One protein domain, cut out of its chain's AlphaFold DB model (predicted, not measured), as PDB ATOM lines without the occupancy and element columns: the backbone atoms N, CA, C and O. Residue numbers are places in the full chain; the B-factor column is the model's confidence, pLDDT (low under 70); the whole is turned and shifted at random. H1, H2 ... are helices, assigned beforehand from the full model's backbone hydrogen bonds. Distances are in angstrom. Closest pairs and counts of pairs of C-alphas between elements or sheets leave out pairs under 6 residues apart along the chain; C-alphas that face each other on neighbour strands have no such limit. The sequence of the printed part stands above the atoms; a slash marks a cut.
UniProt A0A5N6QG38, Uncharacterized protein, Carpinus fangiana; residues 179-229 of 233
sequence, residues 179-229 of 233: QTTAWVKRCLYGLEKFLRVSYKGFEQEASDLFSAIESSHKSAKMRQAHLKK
ATOM      1  N   GLN A 179     -18.776 -11.697  -2.723       52.09
ATOM      2  CA  GLN A 179     -18.943 -10.320  -2.279       52.09
ATOM      3  C   GLN A 179     -18.390  -9.367  -3.341       52.09
ATOM      4  O   GLN A 179     -17.277  -8.863  -3.240       52.09
ATOM      5  N   THR A 180     -19.173  -9.135  -4.391       70.50
ATOM      6  CA  THR A 180     -18.883  -8.083  -5.364       70.50
ATOM      7  C   THR A 180     -19.249  -6.720  -4.793       70.50
ATOM      8  O   THR A 180     -20.258  -6.562  -4.097       70.50
ATOM      9  N   THR A 181     -18.418  -5.714  -5.071       83.38
ATOM     10  CA  THR A 181     -18.654  -4.358  -4.568       83.38
ATOM     11  C   THR A 181     -19.953  -3.796  -5.158       83.38
ATOM     12  O   THR A 181     -20.293  -4.032  -6.321       83.38
ATOM     13  N   ALA A 182     -20.707  -3.029  -4.364       86.50
ATOM     14  CA  ALA A 182     -21.992  -2.453  -4.786       86.50
ATOM     15  C   ALA A 182     -21.880  -1.605  -6.071       86.50
ATOM     16  O   ALA A 182     -22.833  -1.492  -6.843       86.50
ATOM     17  N   TRP A 183     -20.698  -1.038  -6.318       83.12
ATOM     18  CA  TRP A 183     -20.394  -0.279  -7.522       83.12
ATOM     19  C   TRP A 183     -20.354  -1.155  -8.786       83.12
ATOM     20  O   TRP A 183     -21.000  -0.799  -9.771       83.12
ATOM     21  N   VAL A 184     -19.712  -2.331  -8.745       85.56
ATOM     22  CA  VAL A 184     -19.662  -3.264  -9.891       85.56
ATOM     23  C   VAL A 184     -21.073  -3.697 -10.289       85.56
ATOM     24  O   VAL A 184     -21.430  -3.637 -11.466       85.56
ATOM     25  N   LYS A 185     -21.921  -4.025  -9.305       88.19
ATOM     26  CA  LYS A 185     -23.331  -4.370  -9.554       88.19
ATOM     27  C   LYS A 185     -24.095  -3.228 -10.225       88.19
ATOM     28  O   LYS A 185     -24.863  -3.461 -11.154       88.19
ATOM     29  N   ARG A 186     -23.862  -1.981  -9.798       89.12
ATOM     30  CA  ARG A 186     -24.501  -0.797 -10.393       89.12
ATOM     31  C   ARG A 186     -24.069  -0.575 -11.845       89.12
ATOM     32  O   ARG A 186     -24.908  -0.223 -12.673       89.12
ATOM     33  N   CYS A 187     -22.795  -0.802 -12.161       85.69
ATOM     34  CA  CYS A 187     -22.277  -0.727 -13.529       85.69
ATOM     35  C   CYS A 187     -22.864  -1.826 -14.423       85.69
ATOM     36  O   CYS A 187     -23.364  -1.518 -15.506       85.69
ATOM     37  N   LEU A 188     -22.869  -3.077 -13.954       88.19
ATOM     38  CA  LEU A 188     -23.454  -4.204 -14.689       88.19
ATOM     39  C   LEU A 188     -24.954  -4.001 -14.936       88.19
ATOM     40  O   LEU A 188     -25.415  -4.210 -16.053       88.19
ATOM     41  N   TYR A 189     -25.694  -3.489 -13.952       90.12
ATOM     42  CA  TYR A 189     -27.113  -3.164 -14.113       90.12
ATOM     43  C   TYR A 189     -27.358  -2.038 -15.131       90.12
ATOM     44  O   TYR A 189     -28.298  -2.091 -15.927       90.12
ATOM     45  N   GLY A 190     -26.498  -1.014 -15.147       89.81
ATOM     46  CA  GLY A 190     -26.552   0.045 -16.157       89.81
ATOM     47  C   GLY A 190     -26.345  -0.494 -17.576       89.81
ATOM     48  O   GLY A 190     -27.088  -0.130 -18.489       89.81
ATOM     49  N   LEU A 191     -25.380  -1.404 -17.744       85.50
ATOM     50  CA  LEU A 191     -25.112  -2.081 -19.015       85.50
ATOM     51  C   LEU A 191     -26.253  -3.021 -19.420       85.50
ATOM     52  O   LEU A 191     -26.630  -3.028 -20.591       85.50
ATOM     53  N   GLU A 192     -26.840  -3.758 -18.475       90.75
ATOM     54  CA  GLU A 192     -27.997  -4.633 -18.712       90.75
ATOM     55  C   GLU A 192     -29.199  -3.834 -19.218       90.75
ATOM     56  O   GLU A 192     -29.795  -4.184 -20.238       90.75
ATOM     57  N   LYS A 193     -29.507  -2.697 -18.581       88.56
ATOM     58  CA  LYS A 193     -30.604  -1.817 -19.009       88.56
ATOM     59  C   LYS A 193     -30.369  -1.216 -20.397       88.56
ATOM     60  O   LYS A 193     -31.320  -1.059 -21.162       88.56
ATOM     61  N   PHE A 194     -29.125  -0.860 -20.714       86.56
ATOM     62  CA  PHE A 194     -28.783  -0.214 -21.981       86.56
ATOM     63  C   PHE A 194     -28.735  -1.204 -23.151       86.56
ATOM     64  O   PHE A 194     -29.275  -0.929 -24.220       86.56
ATOM     65  N   LEU A 195     -28.112  -2.365 -22.943       88.31
ATOM     66  CA  LEU A 195     -27.868  -3.358 -23.991       88.31
ATOM     67  C   LEU A 195     -28.966  -4.421 -24.074       88.31
ATOM     68  O   LEU A 195     -29.002  -5.167 -25.047       88.31
ATOM     69  N   ARG A 196     -29.862  -4.485 -23.078       89.75
ATOM     70  CA  ARG A 196     -30.875  -5.542 -22.922       89.75
ATOM     71  C   ARG A 196     -30.264  -6.950 -22.911       89.75
ATOM     72  O   ARG A 196     -30.874  -7.897 -23.395       89.75
ATOM     73  N   VAL A 197     -29.055  -7.078 -22.362       88.31
ATOM     74  CA  VAL A 197     -28.329  -8.344 -22.188       88.31
ATOM     75  C   VAL A 197     -28.127  -8.574 -20.699       88.31
ATOM     76  O   VAL A 197     -27.669  -7.664 -20.012       88.31
ATOM     77  N   SER A 198     -28.452  -9.769 -20.202       89.25
ATOM     78  CA  SER A 198     -28.241 -10.091 -18.791       89.25
ATOM     79  C   SER A 198     -26.790 -10.474 -18.522       89.25
ATOM     80  O   SER A 198     -26.218 -11.299 -19.232       89.25
ATOM     81  N   TYR A 199     -26.211  -9.883 -17.477       87.56
ATOM     82  CA  TYR A 199     -24.832 -10.136 -17.037       87.56
ATOM     83  C   TYR A 199     -24.767 -10.946 -15.735       87.56
ATOM     84  O   TYR A 199     -23.724 -10.992 -15.078       87.56
ATOM     85  N   LYS A 200     -25.874 -11.590 -15.338       89.19
ATOM     86  CA  LYS A 200     -25.896 -12.475 -14.166       89.19
ATOM     87  C   LYS A 200     -24.854 -13.585 -14.334       89.19
ATOM     88  O   LYS A 200     -24.848 -14.279 -15.343       89.19
ATOM     89  N   GLY A 201     -23.989 -13.738 -13.333       90.25
ATOM     90  CA  GLY A 201     -22.916 -14.737 -13.318       90.25
ATOM     91  C   GLY A 201     -21.528 -14.211 -13.694       90.25
ATOM     92  O   GLY A 201     -20.560 -14.878 -13.363       90.25
ATOM     93  N   PHE A 202     -21.410 -13.012 -14.278       87.75
ATOM     94  CA  PHE A 202     -20.116 -12.399 -14.650       87.75
ATOM     95  C   PHE A 202     -19.610 -11.363 -13.636       87.75
ATOM     96  O   PHE A 202     -18.795 -10.490 -13.942       87.75
ATOM     97  N   GLU A 203     -20.166 -11.381 -12.427       88.81
ATOM     98  CA  GLU A 203     -19.923 -10.344 -11.427       88.81
ATOM     99  C   GLU A 203     -18.477 -10.400 -10.914       88.81
ATOM    100  O   GLU A 203     -17.858  -9.354 -10.700       88.81
ATOM    101  N   GLN A 204     -17.927 -11.609 -10.762       87.88
ATOM    102  CA  GLN A 204     -16.554 -11.825 -10.313       87.88
ATOM    103  C   GLN A 204     -15.550 -11.394 -11.384       87.88
ATOM    104  O   GLN A 204     -14.649 -10.616 -11.079       87.88
ATOM    105  N   GLU A 205     -15.735 -11.803 -12.642       88.75
ATOM    106  CA  GLU A 205     -14.852 -11.414 -13.747       88.75
ATOM    107  C   GLU A 205     -14.858  -9.898 -13.958       88.75
ATOM    108  O   GLU A 205     -13.808  -9.293 -14.182       88.75
ATOM    109  N   ALA A 206     -16.031  -9.264 -13.850       85.44
ATOM    110  CA  ALA A 206     -16.135  -7.812 -13.897       85.44
ATOM    111  C   ALA A 206     -15.365  -7.168 -12.735       85.44
ATOM    112  O   ALA A 206     -14.599  -6.229 -12.952       85.44
ATOM    113  N   SER A 207     -15.525  -7.684 -11.514       88.94
ATOM    114  CA  SER A 207     -14.815  -7.192 -10.329       88.94
ATOM    115  C   SER A 207     -13.292  -7.322 -10.462       88.94
ATOM    116  O   SER A 207     -12.562  -6.377 -10.144       88.94
ATOM    117  N   ASP A 208     -12.802  -8.448 -10.981       89.38
ATOM    118  CA  ASP A 208     -11.374  -8.691 -11.205       89.38
ATOM    119  C   ASP A 208     -10.810  -7.756 -12.281       89.38
ATOM    120  O   ASP A 208      -9.737  -7.168 -12.106       89.38
ATOM    121  N   LEU A 209     -11.564  -7.533 -13.362       88.12
ATOM    122  CA  LEU A 209     -11.186  -6.594 -14.416       88.12
ATOM    123  C   LEU A 209     -11.085  -5.158 -13.887       88.12
ATOM    124  O   LEU A 209     -10.096  -4.471 -14.154       88.12
ATOM    125  N   PHE A 210     -12.076  -4.701 -13.119       84.62
ATOM    126  CA  PHE A 210     -12.044  -3.362 -12.529       84.62
ATOM    127  C   PHE A 210     -10.879  -3.201 -11.548       84.62
ATOM    128  O   PHE A 210     -10.171  -2.194 -11.602       84.62
ATOM    129  N   SER A 211     -10.609  -4.222 -10.734       86.50
ATOM    130  CA  SER A 211      -9.470  -4.233  -9.811       86.50
ATOM    131  C   SER A 211      -8.129  -4.154 -10.554       86.50
ATOM    132  O   SER A 211      -7.225  -3.411 -10.157       86.50
ATOM    133  N   ALA A 212      -7.996  -4.865 -11.679       87.88
ATOM    134  CA  ALA A 212      -6.806  -4.802 -12.525       87.88
ATOM    135  C   ALA A 212      -6.612  -3.408 -13.153       87.88
ATOM    136  O   ALA A 212      -5.487  -2.899 -13.199       87.88
ATOM    137  N   ILE A 213      -7.698  -2.764 -13.594       84.12
ATOM    138  CA  ILE A 213      -7.667  -1.397 -14.137       84.12
ATOM    139  C   ILE A 213      -7.231  -0.396 -13.061       84.12
ATOM    140  O   ILE A 213      -6.343   0.422 -13.317       84.12
ATOM    141  N   GLU A 214      -7.797  -0.471 -11.854       84.12
ATOM    142  CA  GLU A 214      -7.421   0.413 -10.742       84.12
ATOM    143  C   GLU A 214      -5.954   0.239 -10.336       84.12
ATOM    144  O   GLU A 214      -5.231   1.226 -10.160       84.12
ATOM    145  N   SER A 215      -5.486  -1.009 -10.252       87.88
ATOM    146  CA  SER A 215      -4.084  -1.326  -9.962       87.88
ATOM    147  C   SER A 215      -3.140  -0.755 -11.028       87.88
ATOM    148  O   SER A 215      -2.151  -0.084 -10.707       87.88
ATOM    149  N   SER A 216      -3.489  -0.928 -12.307       88.56
ATOM    150  CA  SER A 216      -2.736  -0.368 -13.434       88.56
ATOM    151  C   SER A 216      -2.680   1.162 -13.377       88.56
ATOM    152  O   SER A 216      -1.607   1.757 -13.520       88.56
ATOM    153  N   HIS A 217      -3.803   1.816 -13.068       84.31
ATOM    154  CA  HIS A 217      -3.864   3.269 -12.921       84.31
ATOM    155  C   HIS A 217      -2.991   3.771 -11.759       84.31
ATOM    156  O   HIS A 217      -2.260   4.756 -11.905       84.31
ATOM    157  N   LYS A 218      -3.003   3.068 -10.621       88.50
ATOM    158  CA  LYS A 218      -2.158   3.394  -9.463       88.50
ATOM    159  C   LYS A 218      -0.667   3.263  -9.796       88.50
ATOM    160  O   LYS A 218       0.109   4.159  -9.467       88.50
ATOM    161  N   SER A 219      -0.282   2.194 -10.495       85.50
ATOM    162  CA  SER A 219       1.090   1.978 -10.977       85.50
ATOM    163  C   SER A 219       1.540   3.078 -11.946       85.50
ATOM    164  O   SER A 219       2.604   3.673 -11.760       85.50
ATOM    165  N   ALA A 220       0.703   3.428 -12.927       84.38
ATOM    166  CA  ALA A 220       0.998   4.492 -13.886       84.38
ATOM    167  C   ALA A 220       1.198   5.850 -13.193       84.38
ATOM    168  O   ALA A 220       2.164   6.560 -13.482       84.38
ATOM    169  N   LYS A 221       0.341   6.177 -12.217       90.50
ATOM    170  CA  LYS A 221       0.453   7.412 -11.432       90.50
ATOM    171  C   LYS A 221       1.746   7.460 -10.611       90.50
ATOM    172  O   LYS A 221       2.371   8.516 -10.535       90.50
ATOM    173  N   MET A 222       2.181   6.334 -10.037       88.19
ATOM    174  CA  MET A 222       3.475   6.266  -9.342       88.19
ATOM    175  C   MET A 222       4.647   6.493 -10.300       88.19
ATOM    176  O   MET A 222       5.524   7.296  -9.991       88.19
ATOM    177  N   ARG A 223       4.646   5.870 -11.486       85.75
ATOM    178  CA  ARG A 223       5.704   6.084 -12.493       85.75
ATOM    179  C   ARG A 223       5.807   7.549 -12.917       85.75
ATOM    180  O   ARG A 223       6.904   8.098 -12.932       85.75
ATOM    181  N   GLN A 224       4.675   8.206 -13.173       87.75
ATOM    182  CA  GLN A 224       4.651   9.640 -13.484       87.75
ATOM    183  C   GLN A 224       5.182  10.500 -12.322       87.75
ATOM    184  O   GLN A 224       5.875  11.489 -12.554       87.75
ATOM    185  N   ALA A 225       4.900  10.126 -11.071       90.25
ATOM    186  CA  ALA A 225       5.431  10.829  -9.903       90.25
ATOM    187  C   ALA A 225       6.955  10.671  -9.756       90.25
ATOM    188  O   ALA A 225       7.623  11.628  -9.367       90.25
ATOM    189  N   HIS A 226       7.510   9.501 -10.092       85.81
ATOM    190  CA  HIS A 226       8.959   9.276 -10.104       85.81
ATOM    191  C   HIS A 226       9.659  10.072 -11.211       85.81
ATOM    192  O   HIS A 226      10.662  10.725 -10.932       85.81
ATOM    193  N   LEU A 227       9.093  10.105 -12.423       87.00
ATOM    194  CA  LEU A 227       9.642  10.892 -13.535       87.00
ATOM    195  C   LEU A 227       9.706  12.392 -13.212       87.00
ATOM    196  O   LEU A 227      10.692  13.045 -13.528       87.00
ATOM    197  N   LYS A 228       8.706  12.936 -12.503       86.69
ATOM    198  CA  LYS A 228       8.717  14.347 -12.071       86.69
ATOM    199  C   LYS A 228       9.767  14.669 -11.002       86.69
ATOM    200  O   LYS A 228      10.135  15.830 -10.868       86.69
ATOM    201  N   LYS A 229      10.216  13.680 -10.222       86.25
ATOM    202  CA  LYS A 229      11.217  13.879  -9.160       86.25
ATOM    203  C   LYS A 229      12.661  13.724  -9.644       86.25
ATOM    204  O   LYS A 229      13.537  14.295  -9.017       86.25
TER     205      LYS A 229
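AT A GLANCE: This is residues 179 to 229 of the 233 residues of an uncharacterized protein of Carpinus fangiana (UniProt A0A5N6QG38). One long helix, H2, and a shorter one, H1, meet near their first residues and make an L-shaped corner; the link, residues 196 to 202, folds back from the end of H1 to the start of H2. The rest of H2, residues 211 to 229, sticks out as a free arm and makes most of the length. The printed part has 51 residues with two named helices, H1 then H2, and no named strand; the class is all helix. It is only just extended, close to loose, with a radius of gyration of the C-alphas of 15.1 A and spans of 48 by 23 by 14 A.

IN THESE COORDINATES: Find C-alpha 203 at (-19.923, -10.344, -11.427); from there H2, residues 203 to 229, runs 39.5 A to C-alpha 229 at (11.217, 13.879, -9.160). Then go back to C-alpha 182 at (-21.992, -2.453, -4.786), where H1, residues 182 to 195, begins; it is 20.1 A long.

HOW THE PARTS SIT: Look at residues 203 to 207 of H2, which alone touch H1, and at residues 184 to 188 of H1, which alone touch H2. The closest C-alphas of the two helices are those of Val 184 and Ser 207, 6.3 A apart. The helices run opposite ways at a steep tilt of 68 degrees, only just short of about perpendicular. In H1 and H2 every O i to N i+4 pair is within hydrogen-bond range.

THE WHOLE: The two C-alphas farthest apart are those of Arg 196 and Lys 229, at 48.4 A. Without the stretch that stands free, residues 211 to 229, the body spans 23 by 15 by 14 A. The printed part has no cut, and the link from H1 to H2 is short. The mean pLDDT of the printed part is 86.4, and residue 179 alone is under 70.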